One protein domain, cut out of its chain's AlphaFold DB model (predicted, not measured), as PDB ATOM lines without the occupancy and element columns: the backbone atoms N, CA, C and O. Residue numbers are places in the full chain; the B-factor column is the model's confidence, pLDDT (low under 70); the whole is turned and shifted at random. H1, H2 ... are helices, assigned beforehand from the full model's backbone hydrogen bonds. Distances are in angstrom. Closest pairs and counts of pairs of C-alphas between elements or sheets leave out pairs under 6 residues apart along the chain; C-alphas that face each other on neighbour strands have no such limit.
ATOM      1  N   ILE A  37      49.452 -17.697  58.323       91.81
ATOM      2  CA  ILE A  37      49.306 -17.736  56.861       91.81
ATOM      3  C   ILE A  37      48.278 -18.801  56.463       91.81
ATOM      4  O   ILE A  37      47.386 -18.514  55.664       91.81
ATOM      5  N   ASP A  38      48.355 -20.002  57.036       93.25
ATOM      6  CA  ASP A  38      47.424 -21.092  56.733       93.25
ATOM      7  C   ASP A  38      45.978 -20.746  57.122       93.25
ATOM      8  O   ASP A  38      45.038 -21.069  56.388       93.25
ATOM      9  N   GLN A  39      45.776 -20.064  58.254       94.56
ATOM     10  CA  GLN A  39      44.459 -19.583  58.682       94.56
ATOM     11  C   GLN A  39      43.882 -18.557  57.694       94.56
ATOM     12  O   GLN A  39      42.727 -18.682  57.276       94.56
ATOM     13  N   GLU A  40      44.687 -17.587  57.264       94.19
ATOM     14  CA  GLU A  40      44.282 -16.566  56.292       94.19
ATOM     15  C   GLU A  40      43.973 -17.171  54.916       94.19
ATOM     16  O   GLU A  40      42.977 -16.811  54.284       94.19
ATOM     17  N   VAL A  41      44.765 -18.152  54.467       94.50
ATOM     18  CA  VAL A  41      44.518 -18.875  53.207       94.50
ATOM     19  C   VAL A  41      43.185 -19.617  53.271       94.50
ATOM     20  O   VAL A  41      42.371 -19.499  52.352       94.50
ATOM     21  N   LYS A  42      42.920 -20.339  54.365       95.44
ATOM     22  CA  LYS A  42      41.643 -21.043  54.557       95.44
ATOM     23  C   LYS A  42      40.461 -20.079  54.546       95.44
ATOM     24  O   LYS A  42      39.470 -20.347  53.868       95.44
ATOM     25  N   LYS A  43      40.575 -18.949  55.250       95.00
ATOM     26  CA  LYS A  43      39.548 -17.898  55.285       95.00
ATOM     27  C   LYS A  43      39.275 -17.343  53.885       95.00
ATOM     28  O   LYS A  43      38.118 -17.288  53.476       95.00
ATOM     29  N   MET A  44      40.323 -17.000  53.136       94.75
ATOM     30  CA  MET A  44      40.206 -16.494  51.766       94.75
ATOM     31  C   MET A  44      39.497 -17.503  50.852       94.75
ATOM     32  O   MET A  44      38.551 -17.138  50.155       94.75
ATOM     33  N   ILE A  45      39.910 -18.775  50.877       96.25
ATOM     34  CA  ILE A  45      39.304 -19.824  50.044       96.25
ATOM     35  C   ILE A  45      37.832 -20.022  50.410       96.25
ATOM     36  O   ILE A  45      36.990 -20.050  49.516       96.25
ATOM     37  N   ALA A  46      37.505 -20.118  51.701       96.88
ATOM     38  CA  ALA A  46      36.129 -20.305  52.154       96.88
ATOM     39  C   ALA A  46      35.213 -19.155  51.703       96.88
ATOM     40  O   ALA A  46      34.113 -19.396  51.209       96.88
ATOM     41  N   GLN A  47      35.688 -17.911  51.802       96.62
ATOM     42  CA  GLN A  47      34.944 -16.736  51.346       96.62
ATOM     43  C   GLN A  47      34.707 -16.746  49.833       96.62
ATOM     44  O   GLN A  47      33.587 -16.504  49.386       96.62
ATOM     45  N   GLN A  48      35.740 -17.029  49.031       96.94
ATOM     46  CA  GLN A  48      35.583 -17.058  47.574       96.94
ATOM     47  C   GLN A  48      34.758 -18.260  47.105       96.94
ATOM     48  O   GLN A  48      34.016 -18.137  46.133       96.94
ATOM     49  N   TYR A  49      34.835 -19.394  47.807       97.88
ATOM     50  CA  TYR A  49      33.976 -20.547  47.557       97.88
ATOM     51  C   TYR A  49      32.506 -20.192  47.767       97.88
ATOM     52  O   TYR A  49      31.693 -20.403  46.867       97.88
ATOM     53  N   GLU A  50      32.168 -19.602  48.917       98.06
ATOM     54  CA  GLU A  50      30.787 -19.220  49.206       98.06
ATOM     55  C   GLU A  50      30.296 -18.167  48.211       98.06
ATOM     56  O   GLU A  50      29.228 -18.324  47.628       98.06
ATOM     57  N   ARG A  51      31.115 -17.155  47.906       97.69
ATOM     58  CA  ARG A  51      30.797 -16.162  46.872       97.69
ATOM     59  C   ARG A  51      30.530 -16.808  45.511       97.69
ATOM     60  O   ARG A  51      29.540 -16.475  44.867       97.69
ATOM     61  N   GLY A  52      31.397 -17.717  45.065       97.19
ATOM     62  CA  GLY A  52      31.226 -18.424  43.797       97.19
ATOM     63  C   GLY A  52      29.939 -19.245  43.775       97.19
ATOM     64  O   GLY A  52      29.174 -19.177  42.817       97.19
ATOM     65  N   LYS A  53      29.654 -19.958  44.868       97.38
ATOM     66  CA  LYS A  53      28.418 -20.721  45.037       97.38
ATOM     67  C   LYS A  53      27.180 -19.826  44.976       97.38
ATOM     68  O   LYS A  53      26.232 -20.185  44.284       97.38
ATOM     69  N   GLN A  54      27.190 -18.672  45.644       97.69
ATOM     70  CA  GLN A  54      26.072 -17.727  45.605       97.69
ATOM     71  C   GLN A  54      25.823 -17.205  44.188       97.69
ATOM     72  O   GLN A  54      24.699 -17.288  43.714       97.69
ATOM     73  N   ILE A  55      26.870 -16.803  43.459       95.69
ATOM     74  CA  ILE A  55      26.740 -16.350  42.062       95.69
ATOM     75  C   ILE A  55      26.101 -17.436  41.181       95.69
ATOM     76  O   ILE A  55      25.196 -17.152  40.397       95.69
ATOM     77  N   LEU A  56      26.543 -18.691  41.321       94.75
ATOM     78  CA  LEU A  56      25.986 -19.815  40.559       94.75
ATOM     79  C   LEU A  56      24.520 -20.100  40.920       94.75
ATOM     80  O   LEU A  56      23.733 -20.478  40.051       94.75
ATOM     81  N   LEU A  57      24.148 -19.934  42.193       95.69
ATOM     82  CA  LEU A  57      22.776 -20.119  42.664       95.69
ATOM     83  C   LEU A  57      21.853 -18.990  42.194       95.69
ATOM     84  O   LEU A  57      20.756 -19.273  41.716       95.69
ATOM     85  N   GLU A  58      22.299 -17.738  42.280       95.62
ATOM     86  CA  GLU A  58      21.567 -16.563  41.795       95.62
ATOM     87  C   GLU A  58      21.290 -16.657  40.290       95.62
ATOM     88  O   GLU A  58      20.201 -16.324  39.831       95.62
ATOM     89  N   GLN A  59      22.249 -17.175  39.516       93.62
ATOM     90  CA  GLN A  59      22.151 -17.311  38.059       93.62
ATOM     91  C   GLN A  59      21.712 -18.711  37.600       93.62
ATOM     92  O   GLN A  59      21.903 -19.082  36.436       93.62
ATOM     93  N   ARG A  60      21.101 -19.510  38.488       94.69
ATOM     94  CA  ARG A  60      20.739 -20.916  38.227       94.69
ATOM     95  C   ARG A  60      19.887 -21.102  36.970       94.69
ATOM     96  O   ARG A  60      20.121 -22.039  36.209       94.69
ATOM     97  N   GLU A  61      18.915 -20.225  36.738       94.44
ATOM     98  CA  GLU A  61      18.054 -20.289  35.549       94.44
ATOM     99  C   GLU A  61      18.835 -20.016  34.256       94.44
ATOM    100  O   GLU A  61      18.653 -20.710  33.253       94.44
ATOM    101  N   GLY A  62      19.749 -19.041  34.281       93.81
ATOM    102  CA  GLY A  62      20.656 -18.759  33.169       93.81
ATOM    103  C   GLY A  62      21.537 -19.964  32.848       93.81
ATOM    104  O   GLY A  62      21.607 -20.387  31.694       93.81
ATOM    105  N   HIS A  63      22.122 -20.587  33.873       94.31
ATOM    106  CA  HIS A  63      22.909 -21.809  33.707       94.31
ATOM    107  C   HIS A  63      22.085 -22.975  33.149       94.31
ATOM    108  O   HIS A  63      22.560 -23.656  32.248       94.31
ATOM    109  N   SER A  64      20.839 -23.166  33.598       95.00
ATOM    110  CA  SER A  64      19.963 -24.215  33.055       95.00
ATOM    111  C   SER A  64      19.702 -24.034  31.557       95.00
ATOM    112  O   SER A  64      19.741 -25.007  30.805       95.00
ATOM    113  N   ARG A  65      19.457 -22.796  31.111       95.06
ATOM    114  CA  ARG A  65      19.262 -22.483  29.685       95.06
ATOM    115  C   ARG A  65      20.541 -22.697  28.880       95.06
ATOM    116  O   ARG A  65      20.484 -23.260  27.791       95.06
ATOM    117  N   LEU A  66      21.686 -22.297  29.432       94.44
ATOM    118  CA  LEU A  66      22.994 -22.513  28.816       94.44
ATOM    119  C   LEU A  66      23.287 -24.006  28.628       94.44
ATOM    120  O   LEU A  66      23.731 -24.412  27.559       94.44
ATOM    121  N   THR A  67      23.010 -24.829  29.642       94.06
ATOM    122  CA  THR A  67      23.193 -26.281  29.562       94.06
ATOM    123  C   THR A  67      22.295 -26.899  28.497       94.06
ATOM    124  O   THR A  67      22.783 -27.695  27.704       94.06
ATOM    125  N   GLN A  68      21.018 -26.511  28.430       94.88
ATOM    126  CA  GLN A  68      20.110 -27.003  27.390       94.88
ATOM    127  C   GLN A  68      20.617 -26.649  25.985       94.88
ATOM    128  O   GLN A  68      20.637 -27.503  25.101       94.88
ATOM    129  N   LEU A  69      21.105 -25.420  25.801       94.62
ATOM    130  CA  LEU A  69      21.680 -24.988  24.530       94.62
ATOM    131  C   LEU A  69      22.929 -25.801  24.155       94.62
ATOM    132  O   LEU A  69      23.079 -26.160  22.992       94.62
ATOM    133  N   LEU A  70      23.792 -26.120  25.124       95.38
ATOM    134  CA  LEU A  70      24.989 -26.946  24.911       95.38
ATOM    135  C   LEU A  70      24.670 -28.418  24.610       95.38
ATOM    136  O   LEU A  70      25.447 -29.092  23.940       95.38
ATOM    137  N   ILE A  71      23.536 -28.926  25.100       95.19
ATOM    138  CA  ILE A  71      23.042 -30.266  24.750       95.19
ATOM    139  C   ILE A  71      22.578 -30.294  23.287       95.19
ATOM    140  O   ILE A  71      22.786 -31.284  22.593       95.19
ATOM    141  N   GLU A  72      21.959 -29.212  22.812       94.88
ATOM    142  CA  GLU A  72      21.489 -29.089  21.427       94.88
ATOM    143  C   GLU A  72      22.613 -28.737  20.441       94.88
ATOM    144  O   GLU A  72      22.572 -29.150  19.280       94.88
ATOM    145  N   ARG A  73      23.606 -27.957  20.881       93.88
ATOM    146  CA  ARG A  73      24.745 -27.489  20.083       93.88
ATOM    147  C   ARG A  73      26.045 -27.668  20.855       93.88
ATOM    148  O   ARG A  73      26.250 -27.028  21.877       93.88
ATOM    149  N   GLU A  74      26.977 -28.440  20.302       92.69
ATOM    150  CA  GLU A  74      28.289 -28.685  20.926       92.69
ATOM    151  C   GLU A  74      29.144 -27.416  21.083       92.69
ATOM    152  O   GLU A  74      30.006 -27.343  21.959       92.69
ATOM    153  N   VAL A  75      28.914 -26.408  20.235       93.62
ATOM    154  CA  VAL A  75      29.651 -25.140  20.229       93.62
ATOM    155  C   VAL A  75      28.665 -23.979  20.309       93.62
ATOM    156  O   VAL A  75      27.703 -23.912  19.544       93.62
ATOM    157  N   ILE A  76      28.934 -23.043  21.220       93.31
ATOM    158  CA  ILE A  76      28.186 -21.793  21.399       93.31
ATOM    159  C   ILE A  76      29.132 -20.598  21.283       93.31
ATOM    160  O   ILE A  76      30.319 -20.702  21.604       93.31
ATOM    161  N   TYR A  77      28.605 -19.454  20.852       91.06
ATOM    162  CA  TYR A  77      29.377 -18.217  20.712       91.06
ATOM    163  C   TYR A  77      29.050 -17.213  21.822       91.06
ATOM    164  O   TYR A  77      28.065 -17.356  22.548       91.06
ATOM    165  N   ALA A  78      29.872 -16.165  21.945       87.88
ATOM    166  CA  ALA A  78      29.679 -15.106  22.939       87.88
ATOM    167  C   ALA A  78      28.278 -14.469  22.853       87.88
ATOM    168  O   ALA A  78      27.635 -14.258  23.878       87.88
ATOM    169  N   GLU A  79      27.765 -14.267  21.638       89.25
ATOM    170  CA  GLU A  79      26.424 -13.730  21.376       89.25
ATOM    171  C   GLU A  79      25.302 -14.588  21.980       89.25
ATOM    172  O   GLU A  79      24.276 -14.065  22.415       89.25
ATOM    173  N   ASP A  80      25.467 -15.913  22.023       90.62
ATOM    174  CA  ASP A  80      24.462 -16.812  22.596       90.62
ATOM    175  C   ASP A  80      24.451 -16.735  24.123       90.62
ATOM    176  O   ASP A  80      23.389 -16.778  24.747       90.62
ATOM    177  N   VAL A  81      25.622 -16.533  24.730       90.50
ATOM    178  CA  VAL A  81      25.751 -16.276  26.168       90.50
ATOM    179  C   VAL A  81      25.139 -14.916  26.520       90.50
ATOM    180  O   VAL A  81      24.405 -14.814  27.502       90.50
ATOM    181  N   GLU A  82      25.351 -13.890  25.691       90.88
ATOM    182  CA  GLU A  82      24.733 -12.570  25.869       90.88
ATOM    183  C   GLU A  82      23.204 -12.607  25.772       90.88
ATOM    184  O   GLU A  82      22.526 -11.896  26.510       90.88
ATOM    185  N   LYS A  83      22.622 -13.463  24.925       90.75
ATOM    186  CA  LYS A  83      21.158 -13.651  24.888       90.75
ATOM    187  C   LYS A  83      20.611 -14.227  26.199       90.75
ATOM    188  O   LYS A  83      19.471 -13.940  26.557       90.75
ATOM    189  N   ILE A  84      21.397 -15.044  26.907       91.44
ATOM    190  CA  ILE A  84      20.976 -15.716  28.146       91.44
ATOM    191  C   ILE A  84      21.184 -14.817  29.370       91.44
ATOM    192  O   ILE A  84      20.282 -14.717  30.206       91.44
ATOM    193  N   PHE A  85      22.357 -14.189  29.482       90.31
ATOM    194  CA  PHE A  85      22.779 -13.425  30.663       90.31
ATOM    195  C   PHE A  85      22.717 -11.901  30.475       90.31
ATOM    196  O   PHE A  85      22.891 -11.158  31.438       90.31
ATOM    197  N   GLY A  86      22.446 -11.426  29.260       89.56
ATOM    198  CA  GLY A  86      22.496 -10.014  28.896       89.56
ATOM    199  C   GLY A  86      23.894  -9.550  28.482       89.56
ATOM    200  O   GLY A  86      24.868 -10.305  28.496       89.56
ATOM    201  N   LYS A  87      23.993  -8.268  28.113       87.69
ATOM    202  CA  LYS A  87      25.276  -7.639  27.781       87.69
ATOM    203  C   LYS A  87      26.155  -7.515  29.017       87.69
ATOM    204  O   LYS A  87      25.680  -7.195  30.108       87.69
ATOM    205  N   ARG A  88      27.458  -7.705  28.823       86.06
ATOM    206  CA  ARG A  88      28.444  -7.523  29.885       86.06
ATOM    207  C   ARG A  88      28.437  -6.062  30.371       86.06
ATOM    208  O   ARG A  88      28.503  -5.160  29.540       86.06
TER     209      ARG A  88
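AT A GLANCE: This is residues 37 to 88 of the 118 residues of the protein "ATP-dependent zinc metalloprotease FtsH" of Bacteroidetes bacterium ADurb.BinA104 (UniProt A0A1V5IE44). A long single helix, H1, sticks out as an arm from a small head, and the head is a helical hairpin made of H2 and H3. H1 and H2 make a corner where the chain turns through the single residue 59, and H3 folds back beside the first half of H2. The printed part has 52 residues with three named helices, in the order H1, H2, H3, and no named strand; the class is all helix. The whole is extended, with a radius of gyration of the C-alphas of 15.5 A, and it spans 45 by 21 by 17 A, the arm H1 making the length.

IN THESE COORDINATES: Begin with the longest helix, H1, residues 37 to 58: find C-alpha 37 at (49.306, -17.736, 56.861), and from there it runs 31.6 A to C-alpha 58 at (21.567, -16.563, 41.795). Next look at H2, residues 60 to 72, which measures 18.7 A from first to last C-alpha. The last helix is H3, residues 78 to 85, 10.5 A long, and it ends at C-alpha 85 at (22.779, -13.425, 30.663).

HOW THE PARTS SIT: Start again from H1: it touches no helix, and its residues 37 to 58 stand free. At its far end look for Leu 56 and His 63, whose C-alphas, 7.8 A apart, are the closest of H1 and H2; the two helices are close but not clearly touching. Their lines are about perpendicular, only just, at 72 degrees. Go on to H2 and H3, which touch, with residues 62 to 66 of H2 alone; their closest C-alphas are those of Gly 62 and Ile 84, 5.9 A apart. The two run opposite ways at a steep tilt of 40 degrees, and they form a helical hairpin. H1 and H3 are apart. In the backbones of H1, H2 and H3 you will find every O i to N i+4 pair within hydrogen-bond range.

THE WHOLE: The two C-alphas farthest apart are those of Ile 37 and Glu 72, at 46.5 A, while the first and last printed C-alphas, Ile 37 and Arg 88, are 35.6 A apart. The printed part has no cut. The link from H1 to H2, with 1 residue, and the link from H2 to H3, with 5 residues, are both tight. Look at residues 70 to 75, of which 70 to 72 belong to H2: they stand free. The mean pLDDT of the printed part is 93.9, and no printed residue is under 70.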